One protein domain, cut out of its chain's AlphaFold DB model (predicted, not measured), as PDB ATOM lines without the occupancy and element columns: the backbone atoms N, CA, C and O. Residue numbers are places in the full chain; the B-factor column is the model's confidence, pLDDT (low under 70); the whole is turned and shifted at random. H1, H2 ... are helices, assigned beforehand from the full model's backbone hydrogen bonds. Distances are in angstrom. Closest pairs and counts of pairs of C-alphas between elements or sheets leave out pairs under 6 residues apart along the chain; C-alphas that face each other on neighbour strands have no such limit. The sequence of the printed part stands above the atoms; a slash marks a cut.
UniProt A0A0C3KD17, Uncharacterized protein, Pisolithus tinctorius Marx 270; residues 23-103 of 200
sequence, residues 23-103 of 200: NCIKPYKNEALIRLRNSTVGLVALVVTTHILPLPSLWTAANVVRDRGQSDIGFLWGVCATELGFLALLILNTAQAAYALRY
ATOM      1  N   ASN A  23     -44.040   5.051 -17.958       63.44
ATOM      2  CA  ASN A  23     -44.771   5.339 -16.726       63.44
ATOM      3  C   ASN A  23     -43.866   5.461 -15.487       63.44
ATOM      4  O   ASN A  23     -44.337   5.937 -14.458       63.44
ATOM      5  N   CYS A  24     -42.557   5.234 -15.591       59.91
ATOM      6  CA  CYS A  24     -41.595   5.614 -14.548       59.91
ATOM      7  C   CYS A  24     -40.993   7.017 -14.757       59.91
ATOM      8  O   CYS A  24     -40.563   7.636 -13.794       59.91
ATOM      9  N   ILE A  25     -41.035   7.575 -15.976       63.00
ATOM     10  CA  ILE A  25     -40.222   8.762 -16.328       63.00
ATOM     11  C   ILE A  25     -40.912  10.130 -16.129       63.00
ATOM     12  O   ILE A  25     -40.232  11.122 -15.907       63.00
ATOM     13  N   LYS A  26     -42.243  10.239 -16.191       65.75
ATOM     14  CA  LYS A  26     -42.981  11.501 -15.946       65.75
ATOM     15  C   LYS A  26     -42.960  11.846 -14.437       65.75
ATOM     16  O   LYS A  26     -43.656  11.190 -13.664       65.75
ATOM     17  N   PRO A  27     -42.214  12.871 -14.003       70.81
ATOM     18  CA  PRO A  27     -42.167  13.276 -12.599       70.81
ATOM     19  C   PRO A  27     -43.541  13.730 -12.090       70.81
ATOM     20  O   PRO A  27     -44.418  14.125 -12.867       70.81
ATOM     21  N   TYR A  28     -43.738  13.671 -10.774       81.50
ATOM     22  CA  TYR A  28     -44.977  14.134 -10.142       81.50
ATOM     23  C   TYR A  28     -45.108  15.666 -10.265       81.50
ATOM     24  O   TYR A  28     -44.109  16.359 -10.439       81.50
ATOM     25  N   LYS A  29     -46.320  16.238 -10.185       80.69
ATOM     26  CA  LYS A  29     -46.528  17.684 -10.446       80.69
ATOM     27  C   LYS A  29     -45.672  18.598  -9.561       80.69
ATOM     28  O   LYS A  29     -45.116  19.581 -10.043       80.69
ATOM     29  N   ASN A  30     -45.582  18.282  -8.271       84.44
ATOM     30  CA  ASN A  30     -44.774  19.024  -7.301       84.44
ATOM     31  C   ASN A  30     -43.269  18.910  -7.606       84.44
ATOM     32  O   ASN A  30     -42.560  19.910  -7.565       84.44
ATOM     33  N   GLU A  31     -42.796  17.726  -7.988       83.69
ATOM     34  CA  GLU A  31     -41.412  17.486  -8.408       83.69
ATOM     35  C   GLU A  31     -41.072  18.223  -9.713       83.69
ATOM     36  O   GLU A  31     -40.037  18.885  -9.811       83.69
ATOM     37  N   ALA A  32     -41.971  18.174 -10.701       84.81
ATOM     38  CA  ALA A  32     -41.832  18.885 -11.967       84.81
ATOM     39  C   ALA A  32     -41.741  20.403 -11.756       84.81
ATOM     40  O   ALA A  32     -40.937  21.066 -12.406       84.81
ATOM     41  N   LEU A  33     -42.518  20.950 -10.818       87.00
ATOM     42  CA  LEU A  33     -42.500  22.375 -10.495       87.00
ATOM     43  C   LEU A  33     -41.185  22.805  -9.829       87.00
ATOM     44  O   LEU A  33     -40.655  23.865 -10.157       87.00
ATOM     45  N   ILE A  34     -40.628  21.977  -8.940       88.94
ATOM     46  CA  ILE A  34     -39.315  22.240  -8.332       88.94
ATOM     47  C   ILE A  34     -38.216  22.201  -9.405       88.94
ATOM     48  O   ILE A  34     -37.388  23.110  -9.466       88.94
ATOM     49  N   ARG A  35     -38.246  21.211 -10.311       87.12
ATOM     50  CA  ARG A  35     -37.310  21.140 -11.449       87.12
ATOM     51  C   ARG A  35     -37.434  22.351 -12.369       87.12
ATOM     52  O   ARG A  35     -36.419  22.914 -12.756       87.12
ATOM     53  N   LEU A  36     -38.658  22.790 -12.662       89.12
ATOM     54  CA  LEU A  36     -38.909  23.971 -13.486       89.12
ATOM     55  C   LEU A  36     -38.306  25.233 -12.860       89.12
ATOM     56  O   LEU A  36     -37.666  26.016 -13.557       89.12
ATOM     57  N   ARG A  37     -38.466  25.423 -11.545       90.44
ATOM     58  CA  ARG A  37     -37.870  26.558 -10.822       90.44
ATOM     59  C   ARG A  37     -36.345  26.532 -10.879       90.44
ATOM     60  O   ARG A  37     -35.735  27.536 -11.221       90.44
ATOM     61  N   ASN A  38     -35.730  25.385 -10.618       89.81
ATOM     62  CA  ASN A  38     -34.270  25.287 -10.643       89.81
ATOM     63  C   ASN A  38     -33.712  25.495 -12.060       89.81
ATOM     64  O   ASN A  38     -32.746  26.235 -12.237       89.81
ATOM     65  N   SER A  39     -34.354  24.916 -13.079       90.69
ATOM     66  CA  SER A  39     -33.960  25.101 -14.481       90.69
ATOM     67  C   SER A  39     -34.161  26.542 -14.961       90.69
ATOM     68  O   SER A  39     -33.323  27.055 -15.694       90.69
ATOM     69  N   THR A  40     -35.227  27.226 -14.528       89.06
ATOM     70  CA  THR A  40     -35.454  28.643 -14.876       89.06
ATOM     71  C   THR A  40     -34.438  29.565 -14.213       89.06
ATOM     72  O   THR A  40     -33.921  30.454 -14.883       89.06
ATOM     73  N   VAL A  41     -34.072  29.319 -12.950       92.12
ATOM     74  CA  VAL A  41     -32.970  30.043 -12.292       92.12
ATOM     75  C   VAL A  41     -31.648  29.797 -13.025       92.12
ATOM     76  O   VAL A  41     -30.916  30.751 -13.273       92.12
ATOM     77  N   GLY A  42     -31.370  28.555 -13.436       89.75
ATOM     78  CA  GLY A  42     -30.189  28.224 -14.241       89.75
ATOM     79  C   GLY A  42     -30.169  28.931 -15.600       89.75
ATOM     80  O   GLY A  42     -29.130  29.437 -16.009       89.75
ATOM     81  N   LEU A  43     -31.318  29.034 -16.272       88.56
ATOM     82  CA  LEU A  43     -31.451  29.742 -17.546       88.56
ATOM     83  C   LEU A  43     -31.222  31.247 -17.387       88.56
ATOM     84  O   LEU A  43     -30.471  31.828 -18.163       88.56
ATOM     85  N   VAL A  44     -31.806  31.866 -16.358       90.94
ATOM     86  CA  VAL A  44     -31.567  33.284 -16.051       90.94
ATOM     87  C   VAL A  44     -30.098  33.513 -15.701       90.94
ATOM     88  O   VAL A  44     -29.500  34.454 -16.209       90.94
ATOM     89  N   ALA A  45     -29.495  32.643 -14.888       91.56
ATOM     90  CA  ALA A  45     -28.082  32.737 -14.542       91.56
ATOM     91  C   ALA A  45     -27.181  32.612 -15.778       91.56
ATOM     92  O   ALA A  45     -26.241  33.391 -15.904       91.56
ATOM     93  N   LEU A  46     -27.481  31.695 -16.705       87.50
ATOM     94  CA  LEU A  46     -26.740  31.551 -17.958       87.50
ATOM     95  C   LEU A  46     -26.864  32.814 -18.813       87.50
ATOM     96  O   LEU A  46     -25.846  33.345 -19.229       87.50
ATOM     97  N   VAL A  47     -28.076  33.349 -18.989       86.94
ATOM     98  CA  VAL A  47     -28.314  34.591 -19.748       86.94
ATOM     99  C   VAL A  47     -27.605  35.796 -19.118       86.94
ATOM    100  O   VAL A  47     -27.005  36.606 -19.815       86.94
ATOM    101  N   VAL A  48     -27.644  35.930 -17.792       89.94
ATOM    102  CA  VAL A  48     -26.933  37.008 -17.088       89.94
ATOM    103  C   VAL A  48     -25.425  36.836 -17.234       89.94
ATOM    104  O   VAL A  48     -24.724  37.801 -17.522       89.94
ATOM    105  N   THR A  49     -24.923  35.609 -17.088       87.38
ATOM    106  CA  THR A  49     -23.502  35.297 -17.271       87.38
ATOM    107  C   THR A  49     -23.061  35.672 -18.684       87.38
ATOM    108  O   THR A  49     -22.057  36.356 -18.843       87.38
ATOM    109  N   THR A  50     -23.840  35.336 -19.711       85.81
ATOM    110  CA  THR A  50     -23.493  35.638 -21.108       85.81
ATOM    111  C   THR A  50     -23.606  37.121 -21.446       85.81
ATOM    112  O   THR A  50     -22.890  37.588 -22.324       85.81
ATOM    113  N   HIS A  51     -24.420  37.884 -20.711       85.81
ATOM    114  CA  HIS A  51     -24.457  39.346 -20.802       85.81
ATOM    115  C   HIS A  51     -23.321  40.056 -20.053       85.81
ATOM    116  O   HIS A  51     -22.953  41.164 -20.441       85.81
ATOM    117  N   ILE A  52     -22.796  39.469 -18.974       91.38
ATOM    118  CA  ILE A  52     -21.675  40.046 -18.214       91.38
ATOM    119  C   ILE A  52     -20.345  39.760 -18.912       91.38
ATOM    120  O   ILE A  52     -19.438  40.594 -18.880       91.38
ATOM    121  N   LEU A  53     -20.210  38.595 -19.547       84.94
ATOM    122  CA  LEU A  53     -19.065  38.351 -20.406       84.94
ATOM    123  C   LEU A  53     -19.234  39.157 -21.708       84.94
ATOM    124  O   LEU A  53     -20.346  39.253 -22.224       84.94
ATOM    125  N   PRO A  54     -18.152  39.705 -22.289       79.81
ATOM    126  CA  PRO A  54     -18.173  40.336 -23.611       79.81
ATOM    127  C   PRO A  54     -18.296  39.272 -24.716       79.81
ATOM    128  O   PRO A  54     -17.514  39.242 -25.668       79.81
ATOM    129  N   LEU A  55     -19.235  38.340 -24.555       75.00
ATOM    130  CA  LEU A  55     -19.526  37.311 -25.530       75.00
ATOM    131  C   LEU A  55     -20.408  37.902 -26.632       75.00
ATOM    132  O   LEU A  55     -21.268  38.752 -26.375       75.00
ATOM    133  N   PRO A  56     -20.195  37.477 -27.886       76.25
ATOM    134  CA  PRO A  56     -21.097  37.822 -28.968       76.25
ATOM    135  C   PRO A  56     -22.505  37.329 -28.618       76.25
ATOM    136  O   PRO A  56     -22.666  36.290 -27.985       76.25
ATOM    137  N   SER A  57     -23.531  38.081 -29.023       84.12
ATOM    138  CA  SER A  57     -24.916  37.741 -28.682       84.12
ATOM    139  C   SER A  57     -25.250  36.288 -29.048       84.12
ATOM    140  O   SER A  57     -24.749  35.764 -30.045       84.12
ATOM    141  N   LEU A  58     -26.158  35.658 -28.301       80.81
ATOM    142  CA  LEU A  58     -26.626  34.284 -28.544       80.81
ATOM    143  C   LEU A  58     -27.038  34.026 -30.005       80.81
ATOM    144  O   LEU A  58     -26.841  32.939 -30.547       80.81
ATOM    145  N   TRP A  59     -27.579  35.050 -30.666       83.50
ATOM    146  CA  TRP A  59     -27.938  34.994 -32.080       83.50
ATOM    147  C   TRP A  59     -26.712  34.925 -32.996       83.50
ATOM    148  O   TRP A  59     -26.666  34.147 -33.946       83.50
ATOM    149  N   THR A  60     -25.687  35.711 -32.682       84.56
ATOM    150  CA  THR A  60     -24.396  35.678 -33.369       84.56
ATOM    151  C   THR A  60     -23.723  34.322 -33.176       84.56
ATOM    152  O   THR A  60     -23.246  33.747 -34.151       84.56
ATOM    153  N   ALA A  61     -23.756  33.768 -31.959       84.06
ATOM    154  CA  ALA A  61     -23.252  32.426 -31.671       84.06
ATOM    155  C   ALA A  61     -23.941  31.354 -32.528       84.06
ATOM    156  O   ALA A  61     -23.276  30.497 -33.111       84.06
ATOM    157  N   ALA A  62     -25.268  31.438 -32.673       85.31
ATOM    158  CA  ALA A  62     -26.032  30.510 -33.503       85.31
ATOM    159  C   ALA A  62     -25.643  30.606 -34.986       85.31
ATOM    160  O   ALA A  62     -25.494  29.578 -35.649       85.31
ATOM    161  N   ASN A  63     -25.423  31.822 -35.493       87.69
ATOM    162  CA  ASN A  63     -24.967  32.031 -36.868       87.69
ATOM    163  C   ASN A  63     -23.541  31.501 -37.083       87.69
ATOM    164  O   ASN A  63     -23.299  30.828 -38.080       87.69
ATOM    165  N   VAL A  64     -22.630  31.703 -36.124       84.81
ATOM    166  CA  VAL A  64     -21.251  31.177 -36.176       84.81
ATOM    167  C   VAL A  64     -21.226  29.645 -36.164       84.81
ATOM    168  O   VAL A  64     -20.460  29.031 -36.900       84.81
ATOM    169  N   VAL A  65     -22.073  28.996 -35.358       85.94
ATOM    170  CA  VAL A  65     -22.168  27.524 -35.341       85.94
ATOM    171  C   VAL A  65     -22.790  26.982 -36.634       85.94
ATOM    172  O   VAL A  65     -22.438  25.884 -37.076       85.94
ATOM    173  N   ARG A  66     -23.708  27.742 -37.247       88.88
ATOM    174  CA  ARG A  66     -24.360  27.388 -38.514       88.88
ATOM    175  C   ARG A  66     -23.402  27.504 -39.702       88.88
ATOM    176  O   ARG A  66     -23.342  26.572 -40.506       88.88
ATOM    177  N   ASP A  67     -22.633  28.584 -39.781       87.44
ATOM    178  CA  ASP A  67     -21.604  28.788 -40.800       87.44
ATOM    179  C   ASP A  67     -20.317  28.044 -40.415       87.44
ATOM    180  O   ASP A  67     -19.296  28.628 -40.062       87.44
ATOM    181  N   ARG A  68     -20.350  26.708 -40.529       75.19
ATOM    182  CA  ARG A  68     -19.214  25.788 -40.284       75.19
ATOM    183  C   ARG A  68     -17.949  26.059 -41.129       75.19
ATOM    184  O   ARG A  68     -16.998  25.289 -41.040       75.19
ATOM    185  N   GLY A  69     -17.946  27.077 -41.988       69.50
ATOM    186  CA  GLY A  69     -17.022  27.189 -43.114       69.50
ATOM    187  C   GLY A  69     -15.669  27.839 -42.835       69.50
ATOM    188  O   GLY A  69     -14.734  27.560 -43.578       69.50
ATOM    189  N   GLN A  70     -15.526  28.721 -41.838       65.88
ATOM    190  CA  GLN A  70     -14.368  29.632 -41.862       65.88
ATOM    191  C   GLN A  70     -14.056  30.285 -40.512       65.88
ATOM    192  O   GLN A  70     -14.177  31.491 -40.337       65.88
ATOM    193  N   SER A  71     -13.688  29.489 -39.509       59.25
ATOM    194  CA  SER A  71     -13.267  30.030 -38.212       59.25
ATOM    195  C   SER A  71     -11.851  29.573 -37.876       59.25
ATOM    196  O   SER A  71     -11.673  28.531 -37.252       59.25
ATOM    197  N   ASP A  72     -10.851  30.396 -38.206       70.69
ATOM    198  CA  ASP A  72      -9.461  30.259 -37.722       70.69
ATOM    199  C   ASP A  72      -9.348  30.371 -36.182       70.69
ATOM    200  O   ASP A  72      -8.287  30.176 -35.595       70.69
ATOM    201  N   ILE A  73     -10.461  30.642 -35.492       76.56
ATOM    202  CA  ILE A  73     -10.551  30.807 -34.042       76.56
ATOM    203  C   ILE A  73     -11.389  29.663 -33.451       76.56
ATOM    204  O   ILE A  73     -12.514  29.851 -32.982       76.56
ATOM    205  N   GLY A  74     -10.833  28.449 -33.464       86.62
ATOM    206  CA  GLY A  74     -11.507  27.246 -32.953       86.62
ATOM    207  C   GLY A  74     -11.952  27.347 -31.485       86.62
ATOM    208  O   GLY A  74     -12.974  26.774 -31.110       86.62
ATOM    209  N   PHE A  75     -11.248  28.130 -30.658       86.00
ATOM    210  CA  PHE A  75     -11.629  28.361 -29.259       86.00
ATOM    211  C   PHE A  75     -12.968  29.102 -29.128       86.00
ATOM    212  O   PHE A  75     -13.836  28.680 -28.368       86.00
ATOM    213  N   LEU A  76     -13.164  30.174 -29.904       83.81
ATOM    214  CA  LEU A  76     -14.395  30.968 -29.865       83.81
ATOM    215  C   LEU A  76     -15.591  30.139 -30.345       83.81
ATOM    216  O   LEU A  76     -16.664  30.188 -29.749       83.81
ATOM    217  N   TRP A  77     -15.377  29.323 -31.383       87.25
ATOM    218  CA  TRP A  77     -16.373  28.365 -31.859       87.25
ATOM    219  C   TRP A  77     -16.746  27.352 -30.770       87.25
ATOM    220  O   TRP A  77     -17.930  27.102 -30.549       87.25
ATOM    221  N   GLY A  78     -15.758  26.823 -30.039       88.00
ATOM    222  CA  GLY A  78     -15.978  25.906 -28.920       88.00
ATOM    223  C   GLY A  78     -16.804  26.520 -27.786       88.00
ATOM    224  O   GLY A  78     -17.745  25.886 -27.305       88.00
ATOM    225  N   VAL A  79     -16.499  27.762 -27.391       85.88
ATOM    226  CA  VAL A  79     -17.267  28.494 -26.365       85.88
ATOM    227  C   VAL A  79     -18.707  28.735 -26.832       85.88
ATOM    228  O   VAL A  79     -19.633  28.364 -26.111       85.88
ATOM    229  N   CYS A  80     -18.907  29.234 -28.059       86.19
ATOM    230  CA  CYS A  80     -20.237  29.406 -28.664       86.19
ATOM    231  C   CYS A  80     -21.036  28.097 -28.699       86.19
ATOM    232  O   CYS A  80     -22.203  28.060 -28.311       86.19
ATOM    233  N   ALA A  81     -20.420  27.010 -29.168       89.19
ATOM    234  CA  ALA A  81     -21.071  25.709 -29.264       89.19
ATOM    235  C   ALA A  81     -21.454  25.161 -27.881       89.19
ATOM    236  O   ALA A  81     -22.544  24.612 -27.713       89.19
ATOM    237  N   THR A  82     -20.585  25.346 -26.883       88.88
ATOM    238  CA  THR A  82     -20.836  24.925 -25.498       88.88
ATOM    239  C   THR A  82     -21.986  25.719 -24.880       88.88
ATOM    240  O   THR A  82     -22.885  25.127 -24.281       88.88
ATOM    241  N   GLU A  83     -22.013  27.036 -25.074       87.12
ATOM    242  CA  GLU A  83     -23.090  27.916 -24.609       87.12
ATOM    243  C   GLU A  83     -24.448  27.525 -25.217       87.12
ATOM    244  O   GLU A  83     -25.423  27.323 -24.487       87.12
ATOM    245  N   LEU A  84     -24.500  27.319 -26.538       89.44
ATOM    246  CA  LEU A  84     -25.691  26.821 -27.236       89.44
ATOM    247  C   LEU A  84     -26.121  25.437 -26.743       89.44
ATOM    248  O   LEU A  84     -27.318  25.179 -26.609       89.44
ATOM    249  N   GLY A  85     -25.164  24.560 -26.441       92.44
ATOM    250  CA  GLY A  85     -25.425  23.244 -25.861       92.44
ATOM    251  C   GLY A  85     -26.095  23.339 -24.490       92.44
ATOM    252  O   GLY A  85     -27.134  22.712 -24.266       92.44
ATOM    253  N   PHE A  86     -25.557  24.162 -23.587       89.50
ATOM    254  CA  PHE A  86     -26.157  24.386 -22.270       89.50
ATOM    255  C   PHE A  86     -27.542  25.025 -22.367       89.50
ATOM    256  O   PHE A  86     -28.473  24.573 -21.690       89.50
ATOM    257  N   LEU A  87     -27.711  26.022 -23.238       88.62
ATOM    258  CA  LEU A  87     -29.012  26.637 -23.479       88.62
ATOM    259  C   LEU A  87     -30.026  25.603 -23.989       88.62
ATOM    260  O   LEU A  87     -31.142  25.529 -23.473       88.62
ATOM    261  N   ALA A  88     -29.639  24.763 -24.951       92.62
ATOM    262  CA  ALA A  88     -30.502  23.714 -25.487       92.62
ATOM    263  C   ALA A  88     -30.915  22.699 -24.409       92.62
ATOM    264  O   ALA A  88     -32.095  22.347 -24.321       92.62
ATOM    265  N   LEU A  89     -29.984  22.266 -23.552       90.19
ATOM    266  CA  LEU A  89     -30.279  21.361 -22.436       90.19
ATOM    267  C   LEU A  89     -31.269  21.977 -21.436       90.19
ATOM    268  O   LEU A  89     -32.213  21.305 -21.008       90.19
ATOM    269  N   LEU A  90     -31.097  23.255 -21.093       88.12
ATOM    270  CA  LEU A  90     -32.006  23.976 -20.195       88.12
ATOM    271  C   LEU A  90     -33.399  24.155 -20.808       88.12
ATOM    272  O   LEU A  90     -34.403  23.953 -20.117       88.12
ATOM    273  N   ILE A  91     -33.480  24.474 -22.105       89.62
ATOM    274  CA  ILE A  91     -34.751  24.568 -22.837       89.62
ATOM    275  C   ILE A  91     -35.449  23.206 -22.865       89.62
ATOM    276  O   ILE A  91     -36.637  23.134 -22.549       89.62
ATOM    277  N   LEU A  92     -34.735  22.120 -23.174       88.94
ATOM    278  CA  LEU A  92     -35.302  20.767 -23.183       88.94
ATOM    279  C   LEU A  92     -35.827  20.359 -21.801       88.94
ATOM    280  O   LEU A  92     -36.939  19.843 -21.700       88.94
ATOM    281  N   ASN A  93     -35.076  20.638 -20.736       88.81
ATOM    282  CA  ASN A  93     -35.495  20.355 -19.360       88.81
ATOM    283  C   ASN A  93     -36.755  21.163 -18.976       88.81
ATOM    284  O   ASN A  93     -37.728  20.615 -18.452       88.81
ATOM    285  N   THR A  94     -36.789  22.449 -19.336       87.94
ATOM    286  CA  THR A  94     -37.955  23.329 -19.140       87.94
ATOM    287  C   THR A  94     -39.174  22.821 -19.913       87.94
ATOM    288  O   THR A  94     -40.273  22.752 -19.359       87.94
ATOM    289  N   ALA A  95     -38.991  22.401 -21.167       88.81
ATOM    290  CA  ALA A  95     -40.052  21.848 -22.001       88.81
ATOM    291  C   ALA A  95     -40.597  20.526 -21.437       88.81
ATOM    292  O   ALA A  95     -41.813  20.341 -21.391       88.81
ATOM    293  N   GLN A  96     -39.730  19.636 -20.945       88.88
ATOM    294  CA  GLN A  96     -40.139  18.393 -20.284       88.88
ATOM    295  C   GLN A  96     -40.978  18.666 -19.030       88.88
ATOM    296  O   GLN A  96     -42.037  18.058 -18.850       88.88
ATOM    297  N   ALA A  97     -40.547  19.607 -18.187       85.88
ATOM    298  CA  ALA A  97     -41.288  19.993 -16.990       85.88
ATOM    299  C   ALA A  97     -42.640  20.642 -17.340       85.88
ATOM    300  O   ALA A  97     -43.670  20.272 -16.773       85.88
ATOM    301  N   ALA A  98     -42.672  21.548 -18.322       86.69
ATOM    302  CA  ALA A  98     -43.903  22.178 -18.798       86.69
ATOM    303  C   ALA A  98     -44.880  21.157 -19.409       86.69
ATOM    304  O   ALA A  98     -46.086  21.211 -19.154       86.69
ATOM    305  N   TYR A  99     -44.366  20.189 -20.171       88.44
ATOM    306  CA  TYR A  99     -45.167  19.106 -20.735       88.44
ATOM    307  C   TYR A  99     -45.764  18.210 -19.640       88.44
ATOM    308  O   TYR A  99     -46.951  17.882 -19.690       88.44
ATOM    309  N   ALA A 100     -44.983  17.870 -18.608       85.94
ATOM    310  CA  ALA A 100     -45.466  17.105 -17.456       85.94
ATOM    311  C   ALA A 100     -46.569  17.842 -16.669       85.94
ATOM    312  O   ALA A 100     -47.474  17.204 -16.128       85.94
ATOM    313  N   LEU A 101     -46.533  19.180 -16.639       84.44
ATOM    314  CA  LEU A 101     -47.583  19.997 -16.027       84.44
ATOM    315  C   LEU A 101     -48.866  20.032 -16.871       84.44
ATOM    316  O   LEU A 101     -49.957  19.920 -16.307       84.44
ATOM    317  N   ARG A 102     -48.748  20.151 -18.204       89.38
ATOM    318  CA  ARG A 102     -49.904  20.166 -19.125       89.38
ATOM    319  C   ARG A 102     -50.632  18.831 -19.208       89.38
ATOM    320  O   ARG A 102     -51.845  18.825 -19.390       89.38
ATOM    321  N   TYR A 103     -49.918  17.719 -19.046       86.06
ATOM    322  CA  TYR A 103     -50.499  16.378 -19.100       86.06
ATOM    323  C   TYR A 103     -50.288  15.637 -17.776       86.06
ATOM    324  O   TYR A 103     -49.429  14.750 -17.696       86.06
TER     325      TYR A 103
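Overview. This is residues 23 to 103 of the 200 residues of an uncharacterized protein of Pisolithus tinctorius Marx 270 (UniProt A0A0C3KD17). Two long helices, H1 and H3, run side by side in opposite ways as a narrow V, nearest near the start of H1 and the end of H3; the short helix H2 packs crosswise on H3 near the other end. The loop after H2 sticks out beyond this end with residues 69 to 75, of which 74 and 75 belong to H3. The printed part has 81 residues with three named helices, in the order H1, H2, H3, and no named strand, which is the class all helix, every residue in named elements being helical. The whole is loose, with a radius of gyration of the C-alphas of 15.8 A, and elongated, with spans of 48 by 27 by 16 A.

Along the chain. The printed part begins at Asn 23, with its C-alpha at (-44.771, 5.339, -16.726). H1 holds residues 29 to 52; it measures 34.3 A from its first C-alpha, at (-46.528, 17.684, -10.446), to its last, at (-21.675, 40.046, -18.214). H2 follows with residues 58 to 66 and measures 12.3 A from first to last C-alpha. H3, residues 74 to 102, is the longest helix by residues and measures 41.4 A; its last C-alpha is at (-49.904, 20.166, -19.125).

Arrangement. H1 and H3 touch, with 22 pairs of C-alphas within 8 A. Their closest C-alphas are those of Ala 32 and Ala 97, 5.2 A apart. They run opposite ways at a shallow tilt of 26 degrees. H1 and H2, joined by a tight link of 5 residues, are only just apart, with their closest C-alphas 8.2 A from each other. H2 touches H3, which meets it with residues 77 to 84 alone; the closest C-alphas of the two are those of Ala 61 and Cys 80, 5.2 A apart. H2 and H3 run opposite ways at a steep tilt of 68 degrees, only just short of about perpendicular. In H1, H2 and H3 every O i to N i+4 pair is within hydrogen-bond range.

Size, cuts and confidence. The two C-alphas farthest apart are those of Asn 23 and Asp 72, at 48.0 A, while the first and last printed C-alphas, those of Asn 23 and Tyr 103, are 12.7 A apart. The printed part has no cut. The link from H2 to H3 has 7 residues and is short but not tight; no link is long. The mean pLDDT of the printed part is 84.3, and the model's confidence is under 70 at residues 23 to 26 and 69 to 71.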